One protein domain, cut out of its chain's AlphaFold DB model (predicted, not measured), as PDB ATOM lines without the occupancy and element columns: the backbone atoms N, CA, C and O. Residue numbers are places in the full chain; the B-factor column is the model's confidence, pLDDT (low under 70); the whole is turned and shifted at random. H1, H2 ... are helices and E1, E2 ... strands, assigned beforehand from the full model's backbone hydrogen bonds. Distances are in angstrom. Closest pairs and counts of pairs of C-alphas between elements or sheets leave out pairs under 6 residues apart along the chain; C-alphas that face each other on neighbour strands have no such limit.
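Overview. This is residues 205 to 312 of the 536 residues of the protein "T9SS type A sorting domain-containing protein" of Lewinella litorea (UniProt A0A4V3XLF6). Little regular structure is here: a flat body mostly of loops, where the small sheet E3-E4 sits with short helices H2 and H3, and hairpin E1-E2 lies off to one side. Named elements, in order E1 E2 H1 E3 H2 H3 E4, hold 27 of 108 printed residues, mixed in class; both sheets are antiparallel. It is compact, radius of gyration of the C-alphas 14.0 A, spanning 43 by 39 by 21 A.

Arrangement. Look first at E3, residues 249 to 251, antiparallel to E4, residues 280 to 282; N 250 and O 281 are 2.9 A apart, within hydrogen-bond range. H2, residues 258 to 261, touches H1, residues 244 to 247, closest C-alphas Thr 259 and Ile 247, 7.3 A. H2 is close but not clearly touching H3, residues 267 to 273, closest C-alphas Leu 258 and Val 269, 7.6 A. E1, residues 229 to 231, and E2, residues 239 to 241, form an antiparallel hairpin, N 229 to O 241 2.9 A. In H3 every O i to N i+4 pair is within range; H1 and H2 are too short for one.

Along the chain. Find C-alpha 229 at (-11.312, 21.694, 41.889), where E1 begins; E4 ends at C-alpha 282, (5.775, 24.675, 50.756). H3 measures 9.8 A from first to last C-alpha.

Size, cuts and confidence. The C-alphas farthest apart, Ala 213 and Ser 292, are 44.0 A apart. The printed part has no cut, and no link is long. Look for pLDDT under 70 at residues 212 to 217, 253 to 255, 259 and 288 to 295.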
ATOM      1  N   ALA A 205      -2.859  19.100  42.872       89.88
ATOM      2  CA  ALA A 205      -2.091  19.156  41.637       89.88
ATOM      3  C   ALA A 205      -2.391  18.004  40.676       89.88
ATOM      4  O   ALA A 205      -2.398  16.829  41.052       89.88
ATOM      5  N   ARG A 206      -2.605  18.353  39.407       88.25
ATOM      6  CA  ARG A 206      -2.824  17.406  38.312       88.25
ATOM      7  C   ARG A 206      -2.113  17.878  37.051       88.25
ATOM      8  O   ARG A 206      -1.961  19.078  36.836       88.25
ATOM      9  N   ILE A 207      -1.722  16.914  36.223       88.25
ATOM     10  CA  ILE A 207      -1.348  17.134  34.827       88.25
ATOM     11  C   ILE A 207      -2.425  16.503  33.956       88.25
ATOM     12  O   ILE A 207      -2.865  15.383  34.221       88.25
ATOM     13  N   ASP A 208      -2.847  17.267  32.964       85.88
ATOM     14  CA  ASP A 208      -3.843  16.920  31.971       85.88
ATOM     15  C   ASP A 208      -3.206  16.055  30.875       85.88
ATOM     16  O   ASP A 208      -2.142  16.385  30.336       85.88
ATOM     17  N   ASP A 209      -3.835  14.923  30.568       82.12
ATOM     18  CA  ASP A 209      -3.408  13.995  29.520       82.12
ATOM     19  C   ASP A 209      -4.197  14.171  28.208       82.12
ATOM     20  O   ASP A 209      -3.897  13.498  27.219       82.12
ATOM     21  N   GLY A 210      -5.167  15.093  28.177       79.00
ATOM     22  CA  GLY A 210      -6.091  15.338  27.071       79.00
ATOM     23  C   GLY A 210      -7.077  14.195  26.811       79.00
ATOM     24  O   GLY A 210      -7.675  14.146  25.729       79.00
ATOM     25  N   SER A 211      -7.200  13.233  27.737       75.06
ATOM     26  CA  SER A 211      -8.208  12.178  27.706       75.06
ATOM     27  C   SER A 211      -9.449  12.471  28.576       75.06
ATOM     28  O   SER A 211      -9.448  12.216  29.789       75.06
ATOM     29  N   PRO A 212     -10.611  12.804  27.973       65.94
ATOM     30  CA  PRO A 212     -11.845  13.063  28.725       65.94
ATOM     31  C   PRO A 212     -12.407  11.811  29.426       65.94
ATOM     32  O   PRO A 212     -13.380  11.889  30.176       65.94
ATOM     33  N   ALA A 213     -11.819  10.634  29.181       56.97
ATOM     34  CA  ALA A 213     -12.244   9.354  29.735       56.97
ATOM     35  C   ALA A 213     -11.802   9.128  31.193       56.97
ATOM     36  O   ALA A 213     -12.293   8.196  31.833       56.97
ATOM     37  N   THR A 214     -10.876   9.936  31.721       54.16
ATOM     38  CA  THR A 214     -10.291   9.732  33.060       54.16
ATOM     39  C   THR A 214     -10.940  10.583  34.160       54.16
ATOM     40  O   THR A 214     -10.624  10.390  35.332       54.16
ATOM     41  N   GLY A 215     -11.888  11.464  33.810       52.16
ATOM     42  CA  GLY A 215     -12.837  12.086  34.748       52.16
ATOM     43  C   GLY A 215     -12.306  13.227  35.625       52.16
ATOM     44  O   GLY A 215     -13.077  13.808  36.382       52.16
ATOM     45  N   MET A 216     -11.026  13.593  35.524       58.41
ATOM     46  CA  MET A 216     -10.428  14.697  36.292       58.41
ATOM     47  C   MET A 216      -9.372  15.443  35.471       58.41
ATOM     48  O   MET A 216      -8.210  15.557  35.883       58.41
ATOM     49  N   GLU A 217      -9.785  15.919  34.302       69.00
ATOM     50  CA  GLU A 217      -8.983  16.803  33.460       69.00
ATOM     51  C   GLU A 217      -8.951  18.225  34.017       69.00
ATOM     52  O   GLU A 217      -9.803  18.632  34.814       69.00
ATOM     53  N   CYS A 218      -7.931  18.968  33.612       82.44
ATOM     54  CA  CYS A 218      -7.817  20.377  33.908       82.44
ATOM     55  C   CYS A 218      -8.699  21.173  32.927       82.44
ATOM     56  O   CYS A 218      -9.800  21.617  33.251       82.44
ATOM     57  N   ASP A 219      -8.239  21.342  31.697       84.25
ATOM     58  CA  ASP A 219      -8.965  22.005  30.609       84.25
ATOM     59  C   ASP A 219      -9.116  21.116  29.368       84.25
ATOM     60  O   ASP A 219      -9.616  21.582  28.343       84.25
ATOM     61  N   GLY A 220      -8.709  19.847  29.460       84.19
ATOM     62  CA  GLY A 220      -8.684  18.892  28.355       84.19
ATOM     63  C   GLY A 220      -7.527  19.130  27.385       84.19
ATOM     64  O   GLY A 220      -7.530  18.607  26.269       84.19
ATOM     65  N   VAL A 221      -6.550  19.964  27.762       86.56
ATOM     66  CA  VAL A 221      -5.367  20.248  26.948       86.56
ATOM     67  C   VAL A 221      -4.185  19.460  27.495       86.56
ATOM     68  O   VAL A 221      -3.580  19.827  28.501       86.56
ATOM     69  N   ALA A 222      -3.805  18.405  26.774       89.25
ATOM     70  CA  ALA A 222      -2.657  17.579  27.126       89.25
ATOM     71  C   ALA A 222      -1.391  18.422  27.375       89.25
ATOM     72  O   ALA A 222      -1.001  19.251  26.547       89.25
ATOM     73  N   GLY A 223      -0.728  18.175  28.505       87.62
ATOM     74  CA  GLY A 223       0.477  18.894  28.917       87.62
ATOM     75  C   GLY A 223       0.218  20.185  29.700       87.62
ATOM     76  O   GLY A 223       1.181  20.806  30.147       87.62
ATOM     77  N   ASN A 224      -1.042  20.575  29.919       91.62
ATOM     78  CA  ASN A 224      -1.383  21.579  30.924       91.62
ATOM     79  C   ASN A 224      -1.432  20.960  32.323       91.62
ATOM     80  O   ASN A 224      -1.646  19.764  32.501       91.62
ATOM     81  N   GLY A 225      -1.205  21.789  33.340       90.88
ATOM     82  CA  GLY A 225      -1.363  21.413  34.740       90.88
ATOM     83  C   GLY A 225      -2.387  22.301  35.424       90.88
ATOM     84  O   GLY A 225      -2.652  23.415  34.963       90.88
ATOM     85  N   CYS A 226      -2.945  21.827  36.533       90.38
ATOM     86  CA  CYS A 226      -3.867  22.615  37.338       90.38
ATOM     87  C   CYS A 226      -3.760  22.357  38.835       90.38
ATOM     88  O   CYS A 226      -3.354  21.282  39.279       90.38
ATOM     89  N   LEU A 227      -4.183  23.369  39.593       90.44
ATOM     90  CA  LEU A 227      -4.432  23.322  41.030       90.44
ATOM     91  C   LEU A 227      -5.897  23.673  41.314       90.44
ATOM     92  O   LEU A 227      -6.441  24.636  40.778       90.44
ATOM     93  N   GLY A 228      -6.516  22.925  42.209       87.94
ATOM     94  CA  GLY A 228      -7.863  23.117  42.727       87.94
ATOM     95  C   GLY A 228      -8.909  22.233  42.062       87.94
ATOM     96  O   GLY A 228      -8.619  21.480  41.137       87.94
ATOM     97  N   TYR A 229     -10.151  22.327  42.522       84.56
ATOM     98  CA  TYR A 229     -11.312  21.694  41.889       84.56
ATOM     99  C   TYR A 229     -12.130  22.729  41.123       84.56
ATOM    100  O   TYR A 229     -12.328  23.841  41.611       84.56
ATOM    101  N   TYR A 230     -12.609  22.362  39.933       83.25
ATOM    102  CA  TYR A 230     -13.391  23.252  39.080       83.25
ATOM    103  C   TYR A 230     -14.886  23.125  39.384       83.25
ATOM    104  O   TYR A 230     -15.517  22.127  39.033       83.25
ATOM    105  N   PHE A 231     -15.458  24.123  40.052       80.00
ATOM    106  CA  PHE A 231     -16.895  24.189  40.323       80.00
ATOM    107  C   PHE A 231     -17.337  25.634  40.578       80.00
ATOM    108  O   PHE A 231     -16.517  26.544  40.671       80.00
ATOM    109  N   SER A 232     -18.650  25.862  40.645       77.94
ATOM    110  CA  SER A 232     -19.224  27.155  41.036       77.94
ATOM    111  C   SER A 232     -19.511  27.156  42.536       77.94
ATOM    112  O   SER A 232     -20.251  26.304  43.031       77.94
ATOM    113  N   ALA A 233     -18.926  28.114  43.255       74.12
ATOM    114  CA  ALA A 233     -19.214  28.378  44.659       74.12
ATOM    115  C   ALA A 233     -20.077  29.649  44.782       74.12
ATOM    116  O   ALA A 233     -19.631  30.757  44.486       74.12
ATOM    117  N   GLY A 234     -21.329  29.500  45.223       72.44
ATOM    118  CA  GLY A 234     -22.250  30.628  45.400       72.44
ATOM    119  C   GLY A 234     -22.781  31.196  44.077       72.44
ATOM    120  O   GLY A 234     -23.275  30.454  43.237       72.44
ATOM    121  N   ALA A 235     -22.744  32.524  43.919       74.12
ATOM    122  CA  ALA A 235     -23.283  33.222  42.742       74.12
ATOM    123  C   ALA A 235     -22.247  33.465  41.625       74.12
ATOM    124  O   ALA A 235     -22.586  34.049  40.594       74.12
ATOM    125  N   ASN A 236     -20.995  33.047  41.826       73.38
ATOM    126  CA  ASN A 236     -19.896  33.302  40.900       73.38
ATOM    127  C   ASN A 236     -19.766  32.188  39.842       73.38
ATOM    128  O   ASN A 236     -20.143  31.038  40.101       73.38
ATOM    129  N   PRO A 237     -19.253  32.504  38.635       80.12
ATOM    130  CA  PRO A 237     -19.015  31.502  37.599       80.12
ATOM    131  C   PRO A 237     -18.039  30.420  38.076       80.12
ATOM    132  O   PRO A 237     -17.212  30.661  38.954       80.12
ATOM    133  N   ALA A 238     -18.137  29.230  37.479       82.25
ATOM    134  CA  ALA A 238     -17.272  28.112  37.831       82.25
ATOM    135  C   ALA A 238     -15.791  28.463  37.622       82.25
ATOM    136  O   ALA A 238     -15.397  28.969  36.567       82.25
ATOM    137  N   THR A 239     -14.987  28.192  38.645       85.19
ATOM    138  CA  THR A 239     -13.556  28.491  38.683       85.19
ATOM    139  C   THR A 239     -12.810  27.402  39.450       85.19
ATOM    140  O   THR A 239     -13.414  26.520  40.061       85.19
ATOM    141  N   TYR A 240     -11.483  27.447  39.394       86.94
ATOM    142  CA  TYR A 240     -10.617  26.573  40.171       86.94
ATOM    143  C   TYR A 240     -10.519  27.045  41.622       86.94
ATOM    144  O   TYR A 240     -10.015  28.133  41.907       86.94
ATOM    145  N   HIS A 241     -10.962  26.191  42.541       86.06
ATOM    146  CA  HIS A 241     -10.866  26.404  43.981       86.06
ATOM    147  C   HIS A 241      -9.723  25.566  44.565       86.06
ATOM    148  O   HIS A 241      -9.840  24.335  44.589       86.06
ATOM    149  N   PRO A 242      -8.617  26.189  45.008       89.19
ATOM    150  CA  PRO A 242      -7.488  25.468  45.588       89.19
ATOM    151  C   PRO A 242      -7.859  24.843  46.936       89.19
ATOM    152  O   PRO A 242      -8.750  25.331  47.642       89.19
ATOM    153  N   SER A 243      -7.146  23.785  47.311       90.75
ATOM    154  CA  SER A 243      -7.102  23.348  48.706       90.75
ATOM    155  C   SER A 243      -6.281  24.303  49.560       90.75
ATOM    156  O   SER A 243      -5.495  25.094  49.037       90.75
ATOM    157  N   ILE A 244      -6.450  24.219  50.879       90.44
ATOM    158  CA  ILE A 244      -5.634  24.991  51.818       90.44
ATOM    159  C   ILE A 244      -4.134  24.722  51.623       90.44
ATOM    160  O   ILE A 244      -3.355  25.670  51.621       90.44
ATOM    161  N   TYR A 245      -3.747  23.475  51.332       92.38
ATOM    162  CA  TYR A 245      -2.365  23.094  51.035       92.38
ATOM    163  C   TYR A 245      -1.817  23.826  49.802       92.38
ATOM    164  O   TYR A 245      -0.735  24.403  49.848       92.38
ATOM    165  N   ASP A 246      -2.585  23.871  48.706       91.50
ATOM    166  CA  ASP A 246      -2.134  24.469  47.438       91.50
ATOM    167  C   ASP A 246      -1.828  25.969  47.553       91.50
ATOM    168  O   ASP A 246      -1.065  26.509  46.751       91.50
ATOM    169  N   ILE A 247      -2.443  26.662  48.518       88.75
ATOM    170  CA  ILE A 247      -2.245  28.104  48.718       88.75
ATOM    171  C   ILE A 247      -0.852  28.395  49.295       88.75
ATOM    172  O   ILE A 247      -0.345  29.495  49.096       88.75
ATOM    173  N   PHE A 248      -0.215  27.422  49.945       88.88
ATOM    174  CA  PHE A 248       1.134  27.562  50.491       88.88
ATOM    175  C   PHE A 248       2.239  27.100  49.540       88.88
ATOM    176  O   PHE A 248       3.409  27.300  49.849       88.88
ATOM    177  N   VAL A 249       1.911  26.496  48.392       90.56
ATOM    178  CA  VAL A 249       2.929  25.994  47.459       90.56
ATOM    179  C   VAL A 249       3.329  27.057  46.438       90.56
ATOM    180  O   VAL A 249       2.467  27.629  45.769       90.56
ATOM    181  N   ASP A 250       4.632  27.265  46.251       87.88
ATOM    182  CA  ASP A 250       5.207  28.216  45.292       87.88
ATOM    183  C   ASP A 250       6.427  27.669  44.521       87.88
ATOM    184  O   ASP A 250       6.771  26.483  44.592       87.88
ATOM    185  N   LEU A 251       7.039  28.544  43.715       85.81
ATOM    186  CA  LEU A 251       8.262  28.292  42.950       85.81
ATOM    187  C   LEU A 251       9.457  28.976  43.609       85.81
ATOM    188  O   LEU A 251       9.305  30.054  44.162       85.81
ATOM    189  N   GLY A 252      10.642  28.349  43.556       73.50
ATOM    190  CA  GLY A 252      11.930  28.809  44.132       73.50
ATOM    191  C   GLY A 252      12.040  30.297  44.537       73.50
ATOM    192  O   GLY A 252      11.784  31.138  43.721       73.50
ATOM    193  N   THR A 253      12.450  30.656  45.753       58.56
ATOM    194  CA  THR A 253      12.541  31.999  46.392       58.56
ATOM    195  C   THR A 253      11.393  33.017  46.273       58.56
ATOM    196  O   THR A 253      11.441  34.010  46.998       58.56
ATOM    197  N   ASP A 254      10.388  32.824  45.423       59.56
ATOM    198  CA  ASP A 254       9.264  33.756  45.301       59.56
ATOM    199  C   ASP A 254       8.265  33.550  46.450       59.56
ATOM    200  O   ASP A 254       7.888  32.426  46.739       59.56
ATOM    201  N   THR A 255       7.800  34.633  47.080       64.81
ATOM    202  CA  THR A 255       6.841  34.604  48.207       64.81
ATOM    203  C   THR A 255       5.389  34.682  47.719       64.81
ATOM    204  O   THR A 255       4.604  35.523  48.175       64.81
ATOM    205  N   SER A 256       5.048  33.964  46.650       72.50
ATOM    206  CA  SER A 256       3.696  33.995  46.082       72.50
ATOM    207  C   SER A 256       3.256  32.621  45.616       72.50
ATOM    208  O   SER A 256       3.946  31.972  44.838       72.50
ATOM    209  N   ALA A 257       2.051  32.226  46.026       76.12
ATOM    210  CA  ALA A 257       1.468  30.940  45.672       76.12
ATOM    211  C   ALA A 257       1.499  30.689  44.155       76.12
ATOM    212  O   ALA A 257       1.222  31.590  43.354       76.12
ATOM    213  N   LEU A 258       1.711  29.435  43.753       78.31
ATOM    214  CA  LEU A 258       1.762  29.005  42.353       78.31
ATOM    215  C   LEU A 258       0.521  29.459  41.562       78.31
ATOM    216  O   LEU A 258       0.626  29.865  40.406       78.31
ATOM    217  N   THR A 259      -0.647  29.463  42.216       69.19
ATOM    218  CA  THR A 259      -1.931  29.920  41.645       69.19
ATOM    219  C   THR A 259      -1.996  31.416  41.327       69.19
ATOM    220  O   THR A 259      -2.850  31.827  40.545       69.19
ATOM    221  N   ALA A 260      -1.140  32.236  41.936       73.94
ATOM    222  CA  ALA A 260      -1.028  33.666  41.661       73.94
ATOM    223  C   ALA A 260       0.081  33.977  40.642       73.94
ATOM    224  O   ALA A 260       0.013  34.995  39.955       73.94
ATOM    225  N   LEU A 261       1.086  33.102  40.538       75.19
ATOM    226  CA  LEU A 261       2.237  33.274  39.651       75.19
ATOM    227  C   LEU A 261       1.971  32.818  38.214       75.19
ATOM    228  O   LEU A 261       2.511  33.404  37.276       75.19
ATOM    229  N   LEU A 262       1.159  31.773  38.026       82.62
ATOM    230  CA  LEU A 262       0.939  31.150  36.722       82.62
ATOM    231  C   LEU A 262      -0.550  31.087  36.361       82.62
ATOM    232  O   LEU A 262      -1.386  30.862  37.237       82.62
ATOM    233  N   PRO A 263      -0.898  31.208  35.063       88.19
ATOM    234  CA  PRO A 263      -2.226  30.852  34.586       88.19
ATOM    235  C   PRO A 263      -2.573  29.414  34.982       88.19
ATOM    236  O   PRO A 263      -1.807  28.488  34.715       88.19
ATOM    237  N   ASN A 264      -3.727  29.250  35.626       89.06
ATOM    238  CA  ASN A 264      -4.244  27.974  36.098       89.06
ATOM    239  C   ASN A 264      -5.628  27.737  35.471       89.06
ATOM    240  O   ASN A 264      -6.542  28.522  35.752       89.06
ATOM    241  N   PRO A 265      -5.814  26.695  34.646       91.12
ATOM    242  CA  PRO A 265      -4.825  25.700  34.213       91.12
ATOM    243  C   PRO A 265      -3.801  26.256  33.206       91.12
ATOM    244  O   PRO A 265      -4.031  27.293  32.580       91.12
ATOM    245  N   GLY A 266      -2.670  25.566  33.030       91.75
ATOM    246  CA  GLY A 266      -1.697  25.917  31.991       91.75
ATOM    247  C   GLY A 266      -0.399  25.106  31.982       91.75
ATOM    248  O   GLY A 266      -0.021  24.472  32.969       91.75
ATOM    249  N   ALA A 267       0.327  25.162  30.863       91.06
ATOM    250  CA  ALA A 267       1.599  24.457  30.664       91.06
ATOM    251  C   ALA A 267       2.700  24.884  31.653       91.06
ATOM    252  O   ALA A 267       3.545  24.076  32.029       91.06
ATOM    253  N   GLY A 268       2.673  26.136  32.126       90.06
ATOM    254  CA  GLY A 268       3.588  26.599  33.173       90.06
ATOM    255  C   GLY A 268       3.403  25.829  34.485       90.06
ATOM    256  O   GLY A 268       4.387  25.458  35.122       90.06
ATOM    257  N   VAL A 269       2.150  25.539  34.860       91.12
ATOM    258  CA  VAL A 269       1.838  24.723  36.043       91.12
ATOM    259  C   VAL A 269       2.355  23.298  35.837       91.12
ATOM    260  O   VAL A 269       3.006  22.759  36.724       91.12
ATOM    261  N   ALA A 270       2.165  22.700  34.657       91.50
ATOM    262  CA  ALA A 270       2.701  21.365  34.369       91.50
ATOM    263  C   ALA A 270       4.234  21.292  34.444       91.50
ATOM    264  O   ALA A 270       4.761  20.324  34.991       91.50
ATOM    265  N   ALA A 271       4.945  22.297  33.922       90.00
ATOM    266  CA  ALA A 271       6.406  22.373  34.002       90.00
ATOM    267  C   ALA A 271       6.881  22.476  35.461       90.00
ATOM    268  O   ALA A 271       7.801  21.775  35.882       90.00
ATOM    269  N   ALA A 272       6.195  23.289  36.267       89.81
ATOM    270  CA  ALA A 272       6.448  23.396  37.698       89.81
ATOM    271  C   ALA A 272       6.283  22.059  38.438       89.81
ATOM    272  O   ALA A 272       7.146  21.670  39.224       89.81
ATOM    273  N   LEU A 273       5.203  21.329  38.149       90.81
ATOM    274  CA  LEU A 273       4.915  20.020  38.744       90.81
ATOM    275  C   LEU A 273       5.909  18.919  38.334       90.81
ATOM    276  O   LEU A 273       6.004  17.906  39.031       90.81
ATOM    277  N   GLN A 274       6.642  19.115  37.236       91.25
ATOM    278  CA  GLN A 274       7.643  18.182  36.709       91.25
ATOM    279  C   GLN A 274       9.085  18.568  37.067       91.25
ATOM    280  O   GLN A 274      10.027  17.973  36.560       91.25
ATOM    281  N   GLY A 275       9.295  19.551  37.946       81.06
ATOM    282  CA  GLY A 275      10.648  19.946  38.349       81.06
ATOM    283  C   GLY A 275      11.459  20.637  37.245       81.06
ATOM    284  O   GLY A 275      12.652  20.860  37.430       81.06
ATOM    285  N   ASP A 276      10.818  21.033  36.139       76.31
ATOM    286  CA  ASP A 276      11.421  21.840  35.067       76.31
ATOM    287  C   ASP A 276      11.506  23.338  35.443       76.31
ATOM    288  O   ASP A 276      11.945  24.179  34.655       76.31
ATOM    289  N   SER A 277      11.061  23.691  36.653       73.44
ATOM    290  CA  SER A 277      11.126  25.025  37.254       73.44
ATOM    291  C   SER A 277      12.270  25.137  38.277       73.44
ATOM    292  O   SER A 277      13.054  24.212  38.472       73.44
ATOM    293  N   ALA A 278      12.354  26.259  39.002       75.31
ATOM    294  CA  ALA A 278      13.301  26.452  40.110       75.31
ATOM    295  C   ALA A 278      13.024  25.567  41.357       75.31
ATOM    296  O   ALA A 278      13.567  25.829  42.430       75.31
ATOM    297  N   GLY A 279      12.180  24.537  41.226       82.88
ATOM    298  CA  GLY A 279      11.706  23.666  42.301       82.88
ATOM    299  C   GLY A 279      10.391  24.138  42.923       82.88
ATOM    300  O   GLY A 279      10.042  25.317  42.838       82.88
ATOM    301  N   LEU A 280       9.675  23.195  43.546       90.12
ATOM    302  CA  LEU A 280       8.450  23.438  44.309       90.12
ATOM    303  C   LEU A 280       8.744  23.459  45.801       90.12
ATOM    304  O   LEU A 280       9.481  22.603  46.301       90.12
ATOM    305  N   PHE A 281       8.129  24.401  46.504       90.25
ATOM    306  CA  PHE A 281       8.289  24.537  47.943       90.25
ATOM    307  C   PHE A 281       6.948  24.782  48.619       90.25
ATOM    308  O   PHE A 281       6.103  25.488  48.078       90.25
ATOM    309  N   TYR A 282       6.768  24.202  49.803       90.56
ATOM    310  CA  TYR A 282       5.775  24.675  50.756       90.56
ATOM    311  C   TYR A 282       6.383  25.857  51.514       90.56
ATOM    312  O   TYR A 282       7.452  25.712  52.115       90.56
ATOM    313  N   ASP A 283       5.707  27.001  51.484       87.06
ATOM    314  CA  ASP A 283       6.175  28.266  52.047       87.06
ATOM    315  C   ASP A 283       5.023  28.973  52.778       87.06
ATOM    316  O   ASP A 283       4.023  29.393  52.188       87.06
ATOM    317  N   GLU A 284       5.168  29.102  54.094       78.12
ATOM    318  CA  GLU A 284       4.208  29.730  54.997       78.12
ATOM    319  C   GLU A 284       3.997  31.224  54.724       78.12
ATOM    320  O   GLU A 284       2.947  31.773  55.068       78.12
ATOM    321  N   THR A 285       4.955  31.895  54.075       74.88
ATOM    322  CA  THR A 285       4.873  33.337  53.806       74.88
ATOM    323  C   THR A 285       3.793  33.692  52.783       74.88
ATOM    324  O   THR A 285       3.364  34.847  52.714       74.88
ATOM    325  N   ASN A 286       3.270  32.694  52.063       74.06
ATOM    326  CA  ASN A 286       2.173  32.841  51.111       74.06
ATOM    327  C   ASN A 286       0.836  33.259  51.749       74.06
ATOM    328  O   ASN A 286      -0.038  33.780  51.050       74.06
ATOM    329  N   LEU A 287       0.671  33.105  53.071       70.25
ATOM    330  CA  LEU A 287      -0.466  33.651  53.816       70.25
ATOM    331  C   LEU A 287      -0.002  34.378  55.082       70.25
ATOM    332  O   LEU A 287       0.319  33.778  56.102       70.25
ATOM    333  N   SER A 288      -0.098  35.709  55.069       57.81
ATOM    334  CA  SER A 288       0.312  36.588  56.179       57.81
ATOM    335  C   SER A 288      -0.484  36.425  57.485       57.81
ATOM    336  O   SER A 288      -0.149  37.057  58.483       57.81
ATOM    337  N   THR A 289      -1.551  35.617  57.488       56.62
ATOM    338  CA  THR A 289      -2.458  35.439  58.638       56.62
ATOM    339  C   THR A 289      -1.927  34.439  59.676       56.62
ATOM    340  O   THR A 289      -2.292  34.548  60.841       56.62
ATOM    341  N   TYR A 290      -1.037  33.518  59.291       51.88
ATOM    342  CA  TYR A 290      -0.493  32.466  60.162       51.88
ATOM    343  C   TYR A 290       1.020  32.654  60.373       51.88
ATOM    344  O   TYR A 290       1.836  31.843  59.948       51.88
ATOM    345  N   GLN A 291       1.423  33.769  60.992       48.44
ATOM    346  CA  GLN A 291       2.832  34.031  61.305       48.44
ATOM    347  C   GLN A 291       3.276  33.336  62.600       48.44
ATOM    348  O   GLN A 291       3.095  33.889  63.684       48.44
ATOM    349  N   SER A 292       3.954  32.194  62.466       44.97
ATOM    350  CA  SER A 292       5.120  31.842  63.297       44.97
ATOM    351  C   SER A 292       5.923  30.687  62.675       44.97
ATOM    352  O   SER A 292       5.881  29.560  63.156       44.97
ATOM    353  N   GLY A 293       6.669  30.966  61.605       48.88
ATOM    354  CA  GLY A 293       7.589  30.022  60.958       48.88
ATOM    355  C   GLY A 293       8.648  30.762  60.131       48.88
ATOM    356  O   GLY A 293       8.467  31.941  59.827       48.88
ATOM    357  N   SER A 294       9.782  30.110  59.848       49.53
ATOM    358  CA  SER A 294      10.845  30.626  58.961       49.53
ATOM    359  C   SER A 294      11.329  29.566  57.957       49.53
ATOM    360  O   SER A 294      12.509  29.552  57.594       49.53
ATOM    361  N   GLY A 295      10.485  28.586  57.634       63.84
ATOM    362  CA  GLY A 295      10.886  27.291  57.093       63.84
ATOM    363  C   GLY A 295      10.253  26.991  55.745       63.84
ATOM    364  O   GLY A 295       9.103  26.588  55.675       63.84
ATOM    365  N   ARG A 296      11.048  27.082  54.680       80.44
ATOM    366  CA  ARG A 296      10.642  26.712  53.324       80.44
ATOM    367  C   ARG A 296      10.988  25.252  53.045       80.44
ATOM    368  O   ARG A 296      12.164  24.885  53.091       80.44
ATOM    369  N   TYR A 297       9.996  24.423  52.729       88.56
ATOM    370  CA  TYR A 297      10.180  22.972  52.604       88.56
ATOM    371  C   TYR A 297      10.133  22.521  51.149       88.56
ATOM    372  O   TYR A 297       9.130  22.715  50.467       88.56
ATOM    373  N   GLN A 298      11.210  21.899  50.664       91.69
ATOM    374  CA  GLN A 298      11.267  21.411  49.288       91.69
ATOM    375  C   GLN A 298      10.329  20.218  49.088       91.69
ATOM    376  O   GLN A 298      10.416  19.208  49.793       91.69
ATOM    377  N   LEU A 299       9.469  20.322  48.078       93.44
ATOM    378  CA  LEU A 299       8.517  19.285  47.714       93.44
ATOM    379  C   LEU A 299       9.074  18.382  46.613       93.44
ATOM    380  O   LEU A 299       9.885  18.787  45.775       93.44
ATOM    381  N   TYR A 300       8.614  17.136  46.600       92.50
ATOM    382  CA  TYR A 300       8.977  16.157  45.590       92.50
ATOM    383  C   TYR A 300       8.289  16.472  44.253       92.50
ATOM    384  O   TYR A 300       7.083  16.279  44.074       92.50
ATOM    385  N   ALA A 301       9.091  16.939  43.297       92.19
ATOM    386  CA  ALA A 301       8.682  17.319  41.948       92.19
ATOM    387  C   ALA A 301       9.580  16.616  40.906       92.19
ATOM    388  O   ALA A 301      10.541  17.207  40.415       92.19
ATOM    389  N   PRO A 302       9.358  15.320  40.629       90.25
ATOM    390  CA  PRO A 302      10.158  14.572  39.662       90.25
ATOM    391  C   PRO A 302       9.855  14.984  38.214       90.25
ATOM    392  O   PRO A 302       8.727  15.358  37.910       90.25
ATOM    393  N   ALA A 303      10.809  14.740  37.304       90.00
ATOM    394  CA  ALA A 303      10.686  14.955  35.849       90.00
ATOM    395  C   ALA A 303       9.452  14.308  35.195       90.00
ATOM    396  O   ALA A 303       9.030  14.684  34.109       90.00
ATOM    397  N   THR A 304       8.882  13.286  35.831       89.19
ATOM    398  CA  THR A 304       7.618  12.686  35.412       89.19
ATOM    399  C   THR A 304       6.649  12.781  36.567       89.19
ATOM    400  O   THR A 304       6.855  12.124  37.591       89.19
ATOM    401  N   PHE A 305       5.586  13.558  36.389       87.62
ATOM    402  CA  PHE A 305       4.548  13.700  37.397       87.62
ATOM    403  C   PHE A 305       3.896  12.349  37.692       87.62
ATOM    404  O   PHE A 305       3.439  11.638  36.795       87.62
ATOM    405  N   ARG A 306       3.841  11.998  38.973       83.88
ATOM    406  CA  ARG A 306       3.193  10.789  39.472       83.88
ATOM    407  C   ARG A 306       2.028  11.212  40.338       83.88
ATOM    408  O   ARG A 306       2.227  11.721  41.440       83.88
ATOM    409  N   ARG A 307       0.808  11.004  39.843       78.00
ATOM    410  CA  ARG A 307      -0.400  11.253  40.634       78.00
ATOM    411  C   ARG A 307      -0.315  10.461  41.943       78.00
ATOM    412  O   ARG A 307      -0.002   9.275  41.918       78.00
ATOM    413  N   GLY A 308      -0.570  11.138  43.058       72.88
ATOM    414  CA  GLY A 308      -0.489  10.546  44.392       72.88
ATOM    415  C   GLY A 308       0.919  10.485  44.990       72.88
ATOM    416  O   GLY A 308       1.030  10.084  46.133       72.88
ATOM    417  N   SER A 309       1.983  10.887  44.282       79.69
ATOM    418  CA  SER A 309       3.340  10.976  44.860       79.69
ATOM    419  C   SER A 309       3.986  12.342  44.624       79.69
ATOM    420  O   SER A 309       4.619  12.900  45.511       79.69
ATOM    421  N   SER A 310       3.846  12.923  43.437       87.06
ATOM    422  CA  SER A 310       4.322  14.282  43.170       87.06
ATOM    423  C   SER A 310       3.531  15.309  43.985       87.06
ATOM    424  O   SER A 310       2.357  15.085  44.276       87.06
ATOM    425  N   PHE A 311       4.150  16.452  44.295       91.12
ATOM    426  CA  PHE A 311       3.538  17.631  44.933       91.12
ATOM    427  C   PHE A 311       3.192  17.500  46.425       91.12
ATOM    428  O   PHE A 311       3.406  18.448  47.166       91.12
ATOM    429  N   SER A 312       2.693  16.354  46.891       92.50
ATOM    430  CA  SER A 312       2.225  16.163  48.280       92.50
ATOM    431  C   SER A 312       3.201  15.395  49.167       92.50
ATOM    432  O   SER A 312       2.785  14.669  50.061       92.50
TER     433      SER A 312